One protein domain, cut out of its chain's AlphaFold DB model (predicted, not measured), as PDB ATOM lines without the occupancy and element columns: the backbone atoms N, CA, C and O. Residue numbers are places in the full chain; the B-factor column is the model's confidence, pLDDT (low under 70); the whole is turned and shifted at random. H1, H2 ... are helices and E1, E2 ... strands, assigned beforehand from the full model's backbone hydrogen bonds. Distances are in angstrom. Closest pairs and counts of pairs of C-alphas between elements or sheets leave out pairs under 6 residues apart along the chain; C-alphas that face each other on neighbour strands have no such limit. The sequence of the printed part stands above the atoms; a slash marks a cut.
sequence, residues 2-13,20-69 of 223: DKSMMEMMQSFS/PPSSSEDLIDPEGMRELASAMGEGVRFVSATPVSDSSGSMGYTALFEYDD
ATOM      1  N   ASP A   2     164.019 174.156 174.805       67.25
ATOM      2  CA  ASP A   2     164.868 175.181 174.181       67.25
ATOM      3  C   ASP A   2     164.215 176.567 174.290       67.25
ATOM      4  O   ASP A   2     163.000 176.719 174.125       67.25
ATOM      5  N   LYS A   3     165.024 177.593 174.567       65.62
ATOM      6  CA  LYS A   3     164.539 178.963 174.751       65.62
ATOM      7  C   LYS A   3     163.840 179.531 173.510       65.62
ATOM      8  O   LYS A   3     162.865 180.263 173.653       65.62
ATOM      9  N   SER A   4     164.288 179.171 172.308       65.88
ATOM     10  CA  SER A   4     163.696 179.648 171.051       65.88
ATOM     11  C   SER A   4     162.288 179.092 170.810       65.88
ATOM     12  O   SER A   4     161.422 179.801 170.300       65.88
ATOM     13  N   MET A   5     162.027 177.855 171.243       67.81
ATOM     14  CA  MET A   5     160.696 177.249 171.183       67.81
ATOM     15  C   MET A   5     159.736 177.924 172.169       67.81
ATOM     16  O   MET A   5     158.584 178.187 171.827       67.81
ATOM     17  N   MET A   6     160.222 178.283 173.361       67.62
ATOM     18  CA  MET A   6     159.413 179.002 174.346       67.62
ATOM     19  C   MET A   6     159.087 180.429 173.881       67.62
ATOM     20  O   MET A   6     157.932 180.831 173.950       67.62
ATOM     21  N   GLU A   7     160.050 181.167 173.320       66.62
ATOM     22  CA  GLU A   7     159.806 182.497 172.729       66.62
ATOM     23  C   GLU A   7     158.784 182.442 171.577       66.62
ATOM     24  O   GLU A   7     157.951 183.340 171.431       66.62
ATOM     25  N   MET A   8     158.783 181.357 170.792       68.00
ATOM     26  CA  MET A   8     157.749 181.120 169.786       68.00
ATOM     27  C   MET A   8     156.374 180.892 170.437       68.00
ATOM     28  O   MET A   8     155.423 181.565 170.050       68.00
ATOM     29  N   MET A   9     156.248 180.031 171.455       65.88
ATOM     30  CA  MET A   9     154.975 179.812 172.173       65.88
ATOM     31  C   MET A   9     154.438 181.084 172.850       65.88
ATOM     32  O   MET A   9     153.228 181.316 172.859       65.88
ATOM     33  N   GLN A  10     155.328 181.945 173.351       66.19
ATOM     34  CA  GLN A  10     154.972 183.246 173.922       66.19
ATOM     35  C   GLN A  10     154.316 184.165 172.883       66.19
ATOM     36  O   GLN A  10     153.327 184.821 173.191       66.19
ATOM     37  N   SER A  11     154.802 184.155 171.636       62.62
ATOM     38  CA  SER A  11     154.208 184.942 170.542       62.62
ATOM     39  C   SER A  11     152.829 184.446 170.077       62.62
ATOM     40  O   SER A  11     152.108 185.176 169.404       62.62
ATOM     41  N   PHE A  12     152.448 183.214 170.436       62.22
ATOM     42  CA  PHE A  12     151.133 182.636 170.131       62.22
ATOM     43  C   PHE A  12     150.137 182.731 171.300       62.22
ATOM     44  O   PHE A  12     148.946 182.524 171.084       62.22
ATOM     45  N   SER A  13     150.595 183.066 172.513       60.72
ATOM     46  CA  SER A  13     149.766 183.123 173.733       60.72
ATOM     47  C   SER A  13     149.297 184.539 174.106       60.72
ATOM     48  O   SER A  13     148.780 184.742 175.200       60.72
ATOM     49  N   PRO A  20     153.284 184.055 180.351       58.00
ATOM     50  CA  PRO A  20     154.056 182.834 180.184       58.00
ATOM     51  C   PRO A  20     155.325 182.851 181.058       58.00
ATOM     52  O   PRO A  20     155.912 183.921 181.282       58.00
ATOM     53  N   PRO A  21     155.784 181.675 181.531       64.12
ATOM     54  CA  PRO A  21     156.970 181.572 182.371       64.12
ATOM     55  C   PRO A  21     158.178 182.171 181.647       64.12
ATOM     56  O   PRO A  21     158.404 181.928 180.458       64.12
ATOM     57  N   SER A  22     158.931 183.006 182.360       68.94
ATOM     58  CA  SER A  22     160.052 183.778 181.804       68.94
ATOM     59  C   SER A  22     161.409 183.284 182.309       68.94
ATOM     60  O   SER A  22     162.452 183.711 181.805       68.94
ATOM     61  N   SER A  23     161.402 182.394 183.299       74.31
ATOM     62  CA  SER A  23     162.582 181.807 183.920       74.31
ATOM     63  C   SER A  23     162.335 180.357 184.344       74.31
ATOM     64  O   SER A  23     161.198 179.924 184.531       74.31
ATOM     65  N   SER A  24     163.419 179.609 184.565       79.38
ATOM     66  CA  SER A  24     163.370 178.260 185.144       79.38
ATOM     67  C   SER A  24     162.722 178.210 186.536       79.38
ATOM     68  O   SER A  24     162.235 177.156 186.937       79.38
ATOM     69  N   GLU A  25     162.730 179.319 187.284       81.19
ATOM     70  CA  GLU A  25     162.098 179.413 188.606       81.19
ATOM     71  C   GLU A  25     160.572 179.470 188.504       81.19
ATOM     72  O   GLU A  25     159.894 178.848 189.318       81.19
ATOM     73  N   ASP A  26     160.039 180.126 187.468       81.00
ATOM     74  CA  ASP A  26     158.591 180.221 187.224       81.00
ATOM     75  C   ASP A  26     157.966 178.858 186.877       81.00
ATOM     76  O   ASP A  26     156.759 178.678 186.997       81.00
ATOM     77  N   LEU A  27     158.786 177.887 186.458       79.44
ATOM     78  CA  LEU A  27     158.359 176.515 186.157       79.44
ATOM     79  C   LEU A  27     158.218 175.635 187.406       79.44
ATOM     80  O   LEU A  27     157.707 174.518 187.315       79.44
ATOM     81  N   ILE A  28     158.726 176.082 188.555       85.62
ATOM     82  CA  ILE A  28     158.689 175.299 189.787       85.62
ATOM     83  C   ILE A  28     157.361 175.566 190.488       85.62
ATOM     84  O   ILE A  28     157.199 176.592 191.146       85.62
ATOM     85  N   ASP A  29     156.454 174.595 190.419       86.69
ATOM     86  CA  ASP A  29     155.230 174.569 191.219       86.69
ATOM     87  C   ASP A  29     155.366 173.589 192.404       86.69
ATOM     88  O   ASP A  29     155.279 172.370 192.231       86.69
ATOM     89  N   PRO A  30     155.573 174.080 193.642       86.44
ATOM     90  CA  PRO A  30     155.680 173.220 194.812       86.44
ATOM     91  C   PRO A  30     154.404 172.435 195.132       86.44
ATOM     92  O   PRO A  30     154.500 171.433 195.841       86.44
ATOM     93  N   GLU A  31     153.220 172.897 194.718       87.25
ATOM     94  CA  GLU A  31     151.970 172.160 194.935       87.25
ATOM     95  C   GLU A  31     151.889 170.968 193.985       87.25
ATOM     96  O   GLU A  31     151.821 169.837 194.475       87.25
ATOM     97  N   GLY A  32     152.080 171.189 192.682       86.25
ATOM     98  CA  GLY A  32     152.203 170.126 191.687       86.25
ATOM     99  C   GLY A  32     153.306 169.115 192.015       86.25
ATOM    100  O   GLY A  32     153.108 167.914 191.864       86.25
ATOM    101  N   MET A  33     154.443 169.538 192.584       88.25
ATOM    102  CA  MET A  33     155.481 168.591 193.032       88.25
ATOM    103  C   MET A  33     155.024 167.699 194.197       88.25
ATOM    104  O   MET A  33     155.444 166.547 194.298       88.25
ATOM    105  N   ARG A  34     154.183 168.195 195.112       88.38
ATOM    106  CA  ARG A  34     153.642 167.366 196.208       88.38
ATOM    107  C   ARG A  34     152.579 166.398 195.706       88.38
ATOM    108  O   ARG A  34     152.487 165.280 196.219       88.38
ATOM    109  N   GLU A  35     151.800 166.818 194.720       88.69
ATOM    110  CA  GLU A  35     150.845 165.955 194.035       88.69
ATOM    111  C   GLU A  35     151.568 164.855 193.255       88.69
ATOM    112  O   GLU A  35     151.283 163.677 193.466       88.69
ATOM    113  N   LEU A  36     152.612 165.211 192.499       86.31
ATOM    114  CA  LEU A  36     153.475 164.258 191.805       86.31
ATOM    115  C   LEU A  36     154.115 163.262 192.779       86.31
ATOM    116  O   LEU A  36     154.073 162.060 192.539       86.31
ATOM    117  N   ALA A  37     154.641 163.726 193.919       89.25
ATOM    118  CA  ALA A  37     155.146 162.830 194.962       89.25
ATOM    119  C   ALA A  37     154.067 161.842 195.437       89.25
ATOM    120  O   ALA A  37     154.346 160.658 195.598       89.25
ATOM    121  N   SER A  38     152.829 162.305 195.616       88.56
ATOM    122  CA  SER A  38     151.714 161.440 196.022       88.56
ATOM    123  C   SER A  38     151.345 160.426 194.931       88.56
ATOM    124  O   SER A  38     151.050 159.275 195.252       88.56
ATOM    125  N   ALA A  39     151.426 160.819 193.656       87.25
ATOM    126  CA  ALA A  39     151.215 159.939 192.505       87.25
ATOM    127  C   ALA A  39     152.331 158.889 192.347       87.25
ATOM    128  O   ALA A  39     152.065 157.759 191.941       87.25
ATOM    129  N   MET A  40     153.569 159.225 192.727       88.25
ATOM    130  CA  MET A  40     154.697 158.286 192.731       88.25
ATOM    131  C   MET A  40     154.575 157.201 193.806       88.25
ATOM    132  O   MET A  40     155.246 156.175 193.706       88.25
ATOM    133  N   GLY A  41     153.746 157.395 194.834       89.06
ATOM    134  CA  GLY A  41     153.369 156.342 195.773       89.06
ATOM    135  C   GLY A  41     153.455 156.713 197.252       89.06
ATOM    136  O   GLY A  41     153.904 157.786 197.659       89.06
ATOM    137  N   GLU A  42     152.997 155.787 198.097       91.06
ATOM    138  CA  GLU A  42     152.920 155.992 199.544       91.06
ATOM    139  C   GLU A  42     154.316 156.175 200.160       91.06
ATOM    140  O   GLU A  42     155.204 155.337 200.003       91.06
ATOM    141  N   GLY A  43     154.495 157.261 200.918       91.62
ATOM    142  CA  GLY A  43     155.752 157.562 201.605       91.62
ATOM    143  C   GLY A  43     156.776 158.318 200.757       91.62
ATOM    144  O   GLY A  43     157.854 158.614 201.271       91.62
ATOM    145  N   VAL A  44     156.448 158.671 199.509       95.12
ATOM    146  CA  VAL A  44     157.255 159.577 198.681       95.12
ATOM    147  C   VAL A  44     156.967 161.031 199.058       95.12
ATOM    148  O   VAL A  44     155.822 161.418 199.298       95.12
ATOM    149  N   ARG A  45     158.011 161.858 199.153       95.12
ATOM    150  CA  ARG A  45     157.918 163.270 199.544       95.12
ATOM    151  C   ARG A  45     158.818 164.136 198.681       95.12
ATOM    152  O   ARG A  45     159.966 163.788 198.414       95.12
ATOM    153  N   PHE A  46     158.313 165.303 198.302       93.94
ATOM    154  CA  PHE A  46     159.116 166.337 197.661       93.94
ATOM    155  C   PHE A  46     160.085 166.981 198.666       93.94
ATOM    156  O   PHE A  46     159.666 167.401 199.747       93.94
ATOM    157  N   VAL A  47     161.366 167.078 198.296       95.44
ATOM    158  CA  VAL A  47     162.437 167.661 199.124       95.44
ATOM    159  C   VAL A  47     162.820 169.052 198.627       95.44
ATOM    160  O   VAL A  47     162.856 170.004 199.407       95.44
ATOM    161  N   SER A  48     163.134 169.180 197.337       92.88
ATOM    162  CA  SER A  48     163.607 170.439 196.750       92.88
ATOM    163  C   SER A  48     163.528 170.419 195.230       92.88
ATOM    164  O   SER A  48     163.698 169.362 194.635       92.88
ATOM    165  N   ALA A  49     163.398 171.584 194.599       92.12
ATOM    166  CA  ALA A  49     163.624 171.759 193.168       92.12
ATOM    167  C   ALA A  49     164.737 172.788 192.956       92.12
ATOM    168  O   ALA A  49     164.769 173.815 193.632       92.12
ATOM    169  N   THR A  50     165.668 172.495 192.051       90.19
ATOM    170  CA  THR A  50     166.765 173.399 191.685       90.19
ATOM    171  C   THR A  50     166.604 173.805 190.224       90.19
ATOM    172  O   THR A  50     166.611 172.917 189.370       90.19
ATOM    173  N   PRO A  51     166.464 175.102 189.905       88.62
ATOM    174  CA  PRO A  51     166.353 175.550 188.524       88.62
ATOM    175  C   PRO A  51     167.641 175.237 187.755       88.62
ATOM    176  O   PRO A  51     168.757 175.412 188.258       88.62
ATOM    177  N   VAL A  52     167.490 174.782 186.514       85.50
ATOM    178  CA  VAL A  52     168.601 174.658 185.572       85.50
ATOM    179  C   VAL A  52     169.056 176.067 185.205       85.50
ATOM    180  O   VAL A  52     168.243 176.950 184.939       85.50
ATOM    181  N   SER A  53     170.370 176.291 185.212       74.25
ATOM    182  CA  SER A  53     170.936 177.605 184.912       74.25
ATOM    183  C   SER A  53     170.680 178.019 183.464       74.25
ATOM    184  O   SER A  53     170.986 177.266 182.534       74.25
ATOM    185  N   ASP A  54     170.258 179.269 183.274       64.31
ATOM    186  CA  ASP A  54     169.956 179.870 181.964       64.31
ATOM    187  C   ASP A  54     171.150 179.876 180.992       64.31
ATOM    188  O   ASP A  54     170.986 179.972 179.776       64.31
ATOM    189  N   SER A  55     172.378 179.735 181.505       60.16
ATOM    190  CA  SER A  55     173.600 179.603 180.700       60.16
ATOM    191  C   SER A  55     173.631 178.349 179.819       60.16
ATOM    192  O   SER A  55     174.481 178.250 178.939       60.16
ATOM    193  N   SER A  56     172.739 177.387 180.072       60.38
ATOM    194  CA  SER A  56     172.568 176.169 179.272       60.38
ATOM    195  C   SER A  56     171.753 176.385 177.989       60.38
ATOM    196  O   SER A  56     171.675 175.475 177.170       60.38
ATOM    197  N   GLY A  57     171.131 177.559 177.809       66.31
ATOM    198  CA  GLY A  57     170.189 177.805 176.709       66.31
ATOM    199  C   GLY A  57     168.848 177.070 176.860       66.31
ATOM    200  O   GLY A  57     167.985 177.198 175.998       66.31
ATOM    201  N   SER A  58     168.661 176.332 177.960       70.69
ATOM    202  CA  SER A  58     167.452 175.578 178.285       70.69
ATOM    203  C   SER A  58     166.822 176.102 179.571       70.69
ATOM    204  O   SER A  58     167.530 176.382 180.537       70.69
ATOM    205  N   MET A  59     165.491 176.179 179.598       75.31
ATOM    206  CA  MET A  59     164.730 176.353 180.839       75.31
ATOM    207  C   MET A  59     164.246 174.994 181.354       75.31
ATOM    208  O   MET A  59     163.852 174.123 180.564       75.31
ATOM    209  N   GLY A  60     164.308 174.809 182.674       82.94
ATOM    210  CA  GLY A  60     163.891 173.588 183.365       82.94
ATOM    211  C   GLY A  60     164.352 173.554 184.822       82.94
ATOM    212  O   GLY A  60     164.991 174.485 185.303       82.94
ATOM    213  N   TYR A  61     164.067 172.468 185.532       88.19
ATOM    214  CA  TYR A  61     164.484 172.280 186.922       88.19
ATOM    215  C   TYR A  61     164.807 170.809 187.212       88.19
ATOM    216  O   TYR A  61     164.422 169.907 186.474       88.19
ATOM    217  N   THR A  62     165.531 170.566 188.301       90.00
ATOM    218  CA  THR A  62     165.755 169.236 188.875       90.00
ATOM    219  C   THR A  62     165.006 169.136 190.194       90.00
ATOM    220  O   THR A  62     165.362 169.828 191.148       90.00
ATOM    221  N   ALA A  63     163.986 168.281 190.254       91.06
ATOM    222  CA  ALA A  63     163.280 167.964 191.488       91.06
ATOM    223  C   ALA A  63     163.927 166.768 192.201       91.06
ATOM    224  O   ALA A  63     164.326 165.786 191.577       91.06
ATOM    225  N   LEU A  64     164.035 166.867 193.523       93.44
ATOM    226  CA  LEU A  64     164.510 165.821 194.413       93.44
ATOM    227  C   LEU A  64     163.342 165.333 195.261       93.44
ATOM    228  O   LEU A  64     162.700 166.120 195.963       93.44
ATOM    229  N   PHE A  65     163.134 164.024 195.228       93.75
ATOM    230  CA  PHE A  65     162.161 163.320 196.044       93.75
ATOM    231  C   PHE A  65     162.877 162.343 196.969       93.75
ATOM    232  O   PHE A  65     163.925 161.793 196.629       93.75
ATOM    233  N   GLU A  66     162.293 162.122 198.137       95.81
ATOM    234  CA  GLU A  66     162.709 161.091 199.078       95.81
ATOM    235  C   GLU A  66     161.579 160.092 199.290       95.81
ATOM    236  O   GLU A  66     160.408 160.413 199.097       95.81
ATOM    237  N   TYR A  67     161.929 158.881 199.701       96.00
ATOM    238  CA  TYR A  67     160.978 157.814 199.973       96.00
ATOM    239  C   TYR A  67     161.443 156.997 201.175       96.00
ATOM    240  O   TYR A  67     162.643 156.854 201.419       96.00
ATOM    241  N   ASP A  68     160.491 156.425 201.912       94.06
ATOM    242  CA  ASP A  68     160.800 155.546 203.048       94.06
ATOM    243  C   ASP A  68     161.015 154.087 202.611       94.06
ATOM    244  O   ASP A  68     161.826 153.357 203.191       94.06
ATOM    245  N   ASP A  69     160.301 153.652 201.569       94.00
ATOM    246  CA  ASP A  69     160.375 152.297 201.027       94.00
ATOM    247  C   ASP A  69     160.288 152.322 199.498       94.00
ATOM    248  O   ASP A  69     159.256 152.668 198.928       94.00
TER     249      ASP A  69
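Overview. This is residues 2 to 13 and 20 to 69 of the 223 residues of an uncharacterized protein of Marispirochaeta aestuarii (UniProt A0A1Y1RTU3). A long two-stranded hairpin, E1 and E2, has the helix H2 packed alongside E1, while a second helix, H1, sits by itself past the hairpin's loop end, with no named element near it. The printed part has 62 residues with two named helices and two named strands, in the order H1, H2, E1, E2 along the chain. The sheet has the order E1 - E2 and is antiparallel, and the class is mixed, helices and strands. The whole is loose, with a radius of gyration of the C-alphas of 14.2 A, and flat, its C-alphas spanning 43 by 25 by 13 A.

Arrangement. Start at H1, residues 3 to 12, and go on past the cut to H2, residues 30 to 40; the two are apart. Further on come the strands E1, residues 44 to 51, and E2, residues 61 to 67, and H1 is apart from both. Look next at H2 and E1: 8 pairs of their C-alphas are within 8 A, and the closest are those of Ala 37 and Val 44, 5.4 A apart. Between H2 and E2 you will find 2 such pairs, the closest C-alphas being those of Ala 37 and Phe 65, 7.1 A apart. E1 and E2 form a hairpin of antiparallel neighbours, with 160 degrees between their directions. Among their C-alphas that face each other are 44 and 67, 4.3 A apart, and 51 and 61, 4.1 A apart. Check N 45 and O 66 at 2.8 A, and N 64 and O 48 at 2.8 A, both within hydrogen-bond range. In H1 and H2 every O i to N i+4 pair is within hydrogen-bond range.

Along the chain. Find C-alpha 3 at (164.539, 178.963, 174.751), where H1 begins; it runs 14.6 A to C-alpha 12. H2 begins at C-alpha 30, at (155.680, 173.220, 194.812), and runs 15.1 A to C-alpha 40. E1 runs 21.0 A from C-alpha 44 to C-alpha 51. E2 runs 19.8 A from C-alpha 61 to C-alpha 67, which you will find at (160.978, 157.814, 199.973).

Size, cuts and confidence. The two C-alphas farthest apart are those of Ser 11 and Asp 69, 45.1 A. Residues 14 to 19 are not printed, and C-alphas 13 and 20 are 7.8 A apart across the cut, which lies in the link from H1 to H2. Of the links that are printed whole, H2 to E1 is tight and E1 to E2 is short. In the B-factor column the mean pLDDT of the printed part is 80.7; look for values under 70 at residues 2 to 13, 20 to 22 and 54 to 57 of this model.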